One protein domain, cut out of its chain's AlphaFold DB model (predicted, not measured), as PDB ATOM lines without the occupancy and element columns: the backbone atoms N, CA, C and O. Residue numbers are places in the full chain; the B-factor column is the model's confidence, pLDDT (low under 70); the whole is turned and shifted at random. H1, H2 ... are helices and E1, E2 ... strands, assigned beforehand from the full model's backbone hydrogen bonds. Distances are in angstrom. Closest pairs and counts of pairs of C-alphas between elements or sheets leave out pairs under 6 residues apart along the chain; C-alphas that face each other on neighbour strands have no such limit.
ATOM      1  N   SER A 171     -33.503  33.160  27.006       43.28
ATOM      2  CA  SER A 171     -33.605  34.139  25.925       43.28
ATOM      3  C   SER A 171     -33.064  33.512  24.627       43.28
ATOM      4  O   SER A 171     -32.279  32.563  24.691       43.28
ATOM      5  N   ASN A 172     -33.450  34.032  23.456       39.47
ATOM      6  CA  ASN A 172     -32.944  33.564  22.149       39.47
ATOM      7  C   ASN A 172     -31.401  33.598  22.036       39.47
ATOM      8  O   ASN A 172     -30.841  32.996  21.126       39.47
ATOM      9  N   ASP A 173     -30.727  34.236  22.996       50.94
ATOM     10  CA  ASP A 173     -29.280  34.416  23.076       50.94
ATOM     11  C   ASP A 173     -28.594  33.372  23.991       50.94
ATOM     12  O   ASP A 173     -27.397  33.474  24.254       50.94
ATOM     13  N   GLY A 174     -29.333  32.399  24.546       52.88
ATOM     14  CA  GLY A 174     -28.788  31.360  25.437       52.88
ATOM     15  C   GLY A 174     -28.432  31.834  26.854       52.88
ATOM     16  O   GLY A 174     -27.791  31.102  27.605       52.88
ATOM     17  N   ILE A 175     -28.842  33.047  27.236       59.09
ATOM     18  CA  ILE A 175     -28.527  33.643  28.542       59.09
ATOM     19  C   ILE A 175     -29.622  33.301  29.553       59.09
ATOM     20  O   ILE A 175     -30.808  33.551  29.300       59.09
ATOM     21  N   GLU A 176     -29.206  32.747  30.696       70.81
ATOM     22  CA  GLU A 176     -30.072  32.444  31.836       70.81
ATOM     23  C   GLU A 176     -30.594  33.730  32.488       70.81
ATOM     24  O   GLU A 176     -29.841  34.666  32.765       70.81
ATOM     25  N   LEU A 177     -31.900  33.757  32.755       76.25
ATOM     26  CA  LEU A 177     -32.565  34.840  33.467       76.25
ATOM     27  C   LEU A 177     -32.983  34.379  34.864       76.25
ATOM     28  O   LEU A 177     -33.390  33.233  35.074       76.25
ATOM     29  N   ASP A 178     -32.937  35.301  35.820       80.00
ATOM     30  CA  ASP A 178     -33.455  35.079  37.158       80.00
ATOM     31  C   ASP A 178     -34.996  34.969  37.158       80.00
ATOM     32  O   ASP A 178     -35.695  35.209  36.168       80.00
ATOM     33  N   LYS A 179     -35.567  34.643  38.320       79.25
ATOM     34  CA  LYS A 179     -37.026  34.542  38.515       79.25
ATOM     35  C   LYS A 179     -37.802  35.843  38.239       79.25
ATOM     36  O   LYS A 179     -39.028  35.803  38.159       79.25
ATOM     37  N   ASN A 180     -37.116  36.981  38.139       74.12
ATOM     38  CA  ASN A 180     -37.683  38.287  37.820       74.12
ATOM     39  C   ASN A 180     -37.448  38.670  36.346       74.12
ATOM     40  O   ASN A 180     -37.830  39.767  35.934       74.12
ATOM     41  N   GLY A 181     -36.843  37.792  35.540       77.31
ATOM     42  CA  GLY A 181     -36.506  38.050  34.145       77.31
ATOM     43  C   GLY A 181     -35.407  39.102  33.982       77.31
ATOM     44  O   GLY A 181     -35.528  39.950  33.095       77.31
ATOM     45  N   LEU A 182     -34.427  39.121  34.887       83.06
ATOM     46  CA  LEU A 182     -33.190  39.901  34.799       83.06
ATOM     47  C   LEU A 182     -32.016  38.959  34.510       83.06
ATOM     48  O   LEU A 182     -32.059  37.796  34.907       83.06
ATOM     49  N   ASP A 183     -30.987  39.438  33.818       83.56
ATOM     50  CA  ASP A 183     -29.768  38.651  33.599       83.56
ATOM     51  C   ASP A 183     -28.840  38.649  34.828       83.56
ATOM     52  O   ASP A 183     -29.172  39.195  35.885       83.56
ATOM     53  N   SER A 184     -27.675  38.005  34.707       83.31
ATOM     54  CA  SER A 184     -26.672  37.923  35.779       83.31
ATOM     55  C   SER A 184     -26.183  39.287  36.271       83.31
ATOM     56  O   SER A 184     -25.744  39.390  37.416       83.31
ATOM     57  N   ASP A 185     -26.288  40.320  35.433       81.56
ATOM     58  CA  ASP A 185     -25.894  41.694  35.749       81.56
ATOM     59  C   ASP A 185     -27.061  42.490  36.371       81.56
ATOM     60  O   ASP A 185     -26.926  43.672  36.686       81.56
ATOM     61  N   GLY A 186     -28.223  41.854  36.566       86.06
ATOM     62  CA  GLY A 186     -29.436  42.496  37.069       86.06
ATOM     63  C   GLY A 186     -30.144  43.361  36.023       86.06
ATOM     64  O   GLY A 186     -30.980  44.192  36.386       86.06
ATOM     65  N   MET A 187     -29.833  43.178  34.736       87.69
ATOM     66  CA  MET A 187     -30.358  43.995  33.648       87.69
ATOM     67  C   MET A 187     -31.607  43.362  33.046       87.69
ATOM     68  O   MET A 187     -31.690  42.153  32.811       87.69
ATOM     69  N   TRP A 188     -32.593  44.196  32.735       89.69
ATOM     70  CA  TRP A 188     -33.762  43.760  31.993       89.69
ATOM     71  C   TRP A 188     -33.471  43.818  30.495       89.69
ATOM     72  O   TRP A 188     -33.354  44.894  29.916       89.69
ATOM     73  N   ARG A 189     -33.337  42.651  29.871       84.25
ATOM     74  CA  ARG A 189     -33.028  42.526  28.444       84.25
ATOM     75  C   ARG A 189     -34.276  42.711  27.581       84.25
ATOM     76  O   ARG A 189     -35.296  42.081  27.860       84.25
ATOM     77  N   MET A 190     -34.193  43.555  26.554       81.25
ATOM     78  CA  MET A 190     -35.237  43.741  25.534       81.25
ATOM     79  C   MET A 190     -34.669  44.418  24.285       81.25
ATOM     80  O   MET A 190     -33.632  45.058  24.359       81.25
ATOM     81  N   THR A 191     -35.360  44.347  23.156       81.25
ATOM     82  CA  THR A 191     -35.022  45.120  21.950       81.25
ATOM     83  C   THR A 191     -35.367  46.607  22.101       81.25
ATOM     84  O   THR A 191     -36.152  47.010  22.963       81.25
ATOM     85  N   ARG A 192     -34.849  47.460  21.219       81.69
ATOM     86  CA  ARG A 192     -35.121  48.889  21.149       81.69
ATOM     87  C   ARG A 192     -36.566  49.119  20.765       81.69
ATOM     88  O   ARG A 192     -37.207  50.004  21.323       81.69
ATOM     89  N   SER A 193     -37.100  48.290  19.870       64.50
ATOM     90  CA  SER A 193     -38.527  48.278  19.543       64.50
ATOM     91  C   SER A 193     -39.385  47.999  20.783       64.50
ATOM     92  O   SER A 193     -40.364  48.704  21.035       64.50
ATOM     93  N   GLU A 194     -39.007  47.022  21.610       75.44
ATOM     94  CA  GLU A 194     -39.698  46.727  22.870       75.44
ATOM     95  C   GLU A 194     -39.557  47.854  23.896       75.44
ATOM     96  O   GLU A 194     -40.550  48.250  24.508       75.44
ATOM     97  N   TYR A 195     -38.371  48.447  24.025       84.25
ATOM     98  CA  TYR A 195     -38.143  49.593  24.902       84.25
ATOM     99  C   TYR A 195     -38.923  50.839  24.467       84.25
ATOM    100  O   TYR A 195     -39.467  51.580  25.289       84.25
ATOM    101  N   ASN A 196     -39.046  51.067  23.161       77.38
ATOM    102  CA  ASN A 196     -39.798  52.192  22.614       77.38
ATOM    103  C   ASN A 196     -41.304  52.064  22.861       77.38
ATOM    104  O   ASN A 196     -41.968  53.087  23.030       77.38
ATOM    105  N   LYS A 197     -41.826  50.837  22.985       78.94
ATOM    106  CA  LYS A 197     -43.218  50.575  23.392       78.94
ATOM    107  C   LYS A 197     -43.489  50.929  24.860       78.94
ATOM    108  O   LYS A 197     -44.651  51.088  25.234       78.94
ATOM    109  N   ILE A 198     -42.457  51.079  25.697       75.81
ATOM    110  CA  ILE A 198     -42.612  51.544  27.079       75.81
ATOM    111  C   ILE A 198     -42.932  53.043  27.065       75.81
ATOM    112  O   ILE A 198     -42.193  53.857  26.498       75.81
ATOM    113  N   HIS A 199     -44.046  53.408  27.707       79.81
ATOM    114  CA  HIS A 199     -44.471  54.800  27.847       79.81
ATOM    115  C   HIS A 199     -43.375  55.632  28.525       79.81
ATOM    116  O   HIS A 199     -42.724  55.160  29.454       79.81
ATOM    117  N   LYS A 200     -43.200  56.884  28.092       70.69
ATOM    118  CA  LYS A 200     -42.145  57.788  28.584       70.69
ATOM    119  C   LYS A 200     -42.110  57.936  30.112       70.69
ATOM    120  O   LYS A 200     -41.030  58.000  30.672       70.69
ATOM    121  N   ASP A 201     -43.265  57.909  30.778       74.62
ATOM    122  CA  ASP A 201     -43.362  58.036  32.245       74.62
ATOM    123  C   ASP A 201     -42.879  56.778  32.993       74.62
ATOM    124  O   ASP A 201     -42.701  56.799  34.209       74.62
ATOM    125  N   TYR A 202     -42.692  55.667  32.276       71.69
ATOM    126  CA  TYR A 202     -42.246  54.382  32.815       71.69
ATOM    127  C   TYR A 202     -40.835  54.009  32.364       71.69
ATOM    128  O   TYR A 202     -40.414  52.872  32.577       71.69
ATOM    129  N   LYS A 203     -40.107  54.951  31.759       84.44
ATOM    130  CA  LYS A 203     -38.708  54.799  31.368       84.44
ATOM    131  C   LYS A 203     -37.902  56.049  31.699       84.44
ATOM    132  O   LYS A 203     -38.455  57.120  31.912       84.44
ATOM    133  N   GLY A 204     -36.590  55.903  31.760       80.69
ATOM    134  CA  GLY A 204     -35.668  56.995  32.056       80.69
ATOM    135  C   GLY A 204     -34.231  56.575  31.804       80.69
ATOM    136  O   GLY A 204     -33.990  55.523  31.214       80.69
ATOM    137  N   THR A 205     -33.281  57.347  32.316       86.62
ATOM    138  CA  THR A 205     -31.849  57.092  32.126       86.62
ATOM    139  C   THR A 205     -31.116  57.317  33.444       86.62
ATOM    140  O   THR A 205     -31.407  58.282  34.153       86.62
ATOM    141  N   MET A 206     -30.196  56.419  33.799       76.88
ATOM    142  CA  MET A 206     -29.290  56.608  34.934       76.88
ATOM    143  C   MET A 206     -28.255  57.715  34.640       76.88
ATOM    144  O   MET A 206     -28.074  58.095  33.481       76.88
ATOM    145  N   PRO A 207     -27.553  58.257  35.658       76.50
ATOM    146  CA  PRO A 207     -26.534  59.294  35.453       76.50
ATOM    147  C   PRO A 207     -25.379  58.895  34.522       76.50
ATOM    148  O   PRO A 207     -24.745  59.764  33.935       76.50
ATOM    149  N   ASP A 208     -25.106  57.598  34.393       68.06
ATOM    150  CA  ASP A 208     -24.090  57.011  33.511       68.06
ATOM    151  C   ASP A 208     -24.593  56.762  32.075       68.06
ATOM    152  O   ASP A 208     -23.854  56.238  31.245       68.06
ATOM    153  N   GLY A 209     -25.836  57.146  31.766       74.44
ATOM    154  CA  GLY A 209     -26.434  56.983  30.442       74.44
ATOM    155  C   GLY A 209     -27.173  55.659  30.234       74.44
ATOM    156  O   GLY A 209     -27.777  55.479  29.178       74.44
ATOM    157  N   VAL A 210     -27.196  54.750  31.218       83.12
ATOM    158  CA  VAL A 210     -27.874  53.452  31.080       83.12
ATOM    159  C   VAL A 210     -29.400  53.636  31.037       83.12
ATOM    160  O   VAL A 210     -29.971  54.241  31.956       83.12
ATOM    161  N   PRO A 211     -30.105  53.113  30.012       87.06
ATOM    162  CA  PRO A 211     -31.562  53.147  29.959       87.06
ATOM    163  C   PRO A 211     -32.187  52.402  31.140       87.06
ATOM    164  O   PRO A 211     -31.687  51.380  31.600       87.06
ATOM    165  N   THR A 212     -33.324  52.886  31.624       89.50
ATOM    166  CA  THR A 212     -34.084  52.272  32.722       89.50
ATOM    167  C   THR A 212     -35.561  52.176  32.379       89.50
ATOM    168  O   THR A 212     -36.064  52.940  31.547       89.50
ATOM    169  N   ALA A 213     -36.262  51.252  33.032       86.12
ATOM    170  CA  ALA A 213     -37.711  51.115  32.955       86.12
ATOM    171  C   ALA A 213     -38.311  50.661  34.292       86.12
ATOM    172  O   ALA A 213     -37.634  50.052  35.119       86.12
ATOM    173  N   LEU A 214     -39.597  50.939  34.507       79.06
ATOM    174  CA  LEU A 214     -40.337  50.424  35.657       79.06
ATOM    175  C   LEU A 214     -40.758  48.969  35.416       79.06
ATOM    176  O   LEU A 214     -41.442  48.655  34.441       79.06
ATOM    177  N   LYS A 215     -40.387  48.085  36.346       81.31
ATOM    178  CA  LYS A 215     -40.732  46.660  36.349       81.31
ATOM    179  C   LYS A 215     -41.350  46.262  37.682       81.31
ATOM    180  O   LYS A 215     -40.957  46.753  38.736       81.31
ATOM    181  N   LEU A 216     -42.313  45.346  37.649       69.62
ATOM    182  CA  LEU A 216     -42.854  44.753  38.867       69.62
ATOM    183  C   LEU A 216     -41.924  43.629  39.342       69.62
ATOM    184  O   LEU A 216     -41.802  42.606  38.672       69.62
ATOM    185  N   ILE A 217     -41.293  43.807  40.499       68.69
ATOM    186  CA  ILE A 217     -40.441  42.806  41.147       68.69
ATOM    187  C   ILE A 217     -41.070  42.460  42.494       68.69
ATOM    188  O   ILE A 217     -41.254  43.331  43.341       68.69
ATOM    189  N   ASN A 218     -41.422  41.186  42.699       74.12
ATOM    190  CA  ASN A 218     -42.036  40.692  43.943       74.12
ATOM    191  C   ASN A 218     -43.248  41.522  44.430       74.12
ATOM    192  O   ASN A 218     -43.447  41.697  45.628       74.12
ATOM    193  N   GLY A 219     -44.057  42.050  43.504       63.78
ATOM    194  CA  GLY A 219     -45.246  42.849  43.825       63.78
ATOM    195  C   GLY A 219     -44.987  44.334  44.113       63.78
ATOM    196  O   GLY A 219     -45.943  45.059  44.370       63.78
ATOM    197  N   ALA A 220     -43.739  44.800  44.020       58.41
ATOM    198  CA  ALA A 220     -43.374  46.212  44.106       58.41
ATOM    199  C   ALA A 220     -42.919  46.744  42.740       58.41
ATOM    200  O   ALA A 220     -42.276  46.032  41.968       58.41
ATOM    201  N   THR A 221     -43.263  47.993  42.425       71.75
ATOM    202  CA  THR A 221     -42.761  48.672  41.226       71.75
ATOM    203  C   THR A 221     -41.347  49.180  41.493       71.75
ATOM    204  O   THR A 221     -41.143  50.004  42.381       71.75
ATOM    205  N   THR A 222     -40.388  48.707  40.704       74.19
ATOM    206  CA  THR A 222     -38.961  49.001  40.850       74.19
ATOM    207  C   THR A 222     -38.417  49.553  39.538       74.19
ATOM    208  O   THR A 222     -38.771  49.065  38.466       74.19
ATOM    209  N   ILE A 223     -37.549  50.563  39.607       83.12
ATOM    210  CA  ILE A 223     -36.774  51.018  38.446       83.12
ATOM    211  C   ILE A 223     -35.651  50.008  38.227       83.12
ATOM    212  O   ILE A 223     -34.847  49.781  39.129       83.12
ATOM    213  N   VAL A 224     -35.602  49.405  37.044       84.56
ATOM    214  CA  VAL A 224     -34.550  48.464  36.655       84.56
ATOM    215  C   VAL A 224     -33.748  49.025  35.485       84.56
ATOM    216  O   VAL A 224     -34.334  49.672  34.608       84.56
ATOM    217  N   PRO A 225     -32.429  48.793  35.445       89.19
ATOM    218  CA  PRO A 225     -31.639  49.088  34.264       89.19
ATOM    219  C   PRO A 225     -32.019  48.132  33.128       89.19
ATOM    220  O   PRO A 225     -32.373  46.971  33.349       89.19
ATOM    221  N   VAL A 226     -32.002  48.649  31.905       88.00
ATOM    222  CA  VAL A 226     -32.423  47.952  30.694       88.00
ATOM    223  C   VAL A 226     -31.217  47.764  29.791       88.00
ATOM    224  O   VAL A 226     -30.513  48.719  29.470       88.00
ATOM    225  N   LYS A 227     -31.005  46.523  29.356       88.50
ATOM    226  CA  LYS A 227     -30.016  46.181  28.338       88.50
ATOM    227  C   LYS A 227     -30.736  46.011  27.016       88.50
ATOM    228  O   LYS A 227     -31.530  45.084  26.859       88.50
ATOM    229  N   ILE A 228     -30.467  46.918  26.090       85.25
ATOM    230  CA  ILE A 228     -31.071  46.870  24.770       85.25
ATOM    231  C   ILE A 228     -30.286  45.870  23.916       85.25
ATOM    232  O   ILE A 228     -29.085  46.021  23.728       85.25
ATOM    233  N   THR A 229     -30.929  44.780  23.505       76.69
ATOM    234  CA  THR A 229     -30.250  43.593  22.948       76.69
ATOM    235  C   THR A 229     -29.976  43.683  21.452       76.69
ATOM    236  O   THR A 229     -29.087  43.007  20.954       76.69
TER     237      THR A 229
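Overview. This is residues 171 to 229 of the 401 residues of an uncharacterized protein of Nitrosomonas aestuarii (UniProt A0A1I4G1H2). Look for a small, twisted sheet of four strands built round the long hairpin E3 and E4, with the short strands E1 and E2 at its two edges and one short helix, H1, over E4. Beyond the E1 edge, residues 171 to 187 form a long looped stretch with no named element. The printed part has 59 residues, in the order E1, H1, E2, E3, E4; the mixed sheet runs E1, E4, E3, E2. The class is mostly strand, though under half of the residues are in named elements. The whole is compact, with a radius of gyration of the C-alphas of 11.2 A and spans of 30 by 25 by 23 A.

Along the chain. Start at C-alpha 171, at (-33.605, 34.139, 25.925), and pass through residues 171 to 187 to reach E1, residues 188 to 190, which begins at C-alpha 188, at (-33.762, 43.760, 31.993). A tight link leads to H1, residues 192 to 196, and a short link to E2, residues 203 to 205. After a tight link comes E3, residues 211 to 217, 17.6 A long, and after another E4, residues 220 to 228, 22.9 A long. E4 bends by 51 degrees at residue 223 and ends at C-alpha 228, at (-31.071, 46.870, 24.770).

Arrangement. Begin with the sheet, which is only just strongly twisted, its C-alphas lying up to 4.1 A off the best plane; from edge to edge the strands' lines turn by 108 degrees. E2, E3 and E4 make a meander, each strand the antiparallel neighbour of the one before, with hairpins E2 and E3, and E3 and E4. Between E3 and E4 find N 215 and O 222, 2.8 A apart, and between E3 and E2 N 212 and O 204, 2.8 A. The pairing of E4 is staggered: residues 220 to 225 pair with E3 and 226 to 228 with E1. E1 is parallel to E4, with N 188 and O 225 at 2.9 A. E1 and E2 are apart. E1, H1 and E2 form a split strand-helix-strand unit, two strands of one sheet that follow each other among the strands, with a helix between them in the chain and E4 and E3 between them in the sheet; its crossover is right-handed. H1 is on the sheet, over E4, at a height of 8.9 A; its closest C-alphas to E4 are those of Arg 192 and Ile 228, 5.8 A apart. In H1 every O i to N i+4 pair is within hydrogen-bond range.

Size, cuts and confidence. The two C-alphas farthest apart, those of Gly 174 and Asp 201, are 31.2 A from each other. The printed part has no cut, and no link between named elements is long. The mean pLDDT of the printed part is 76.4; look for values under 70 at residues 171 to 175, 193, 208, 216 to 217 and 219 to 220.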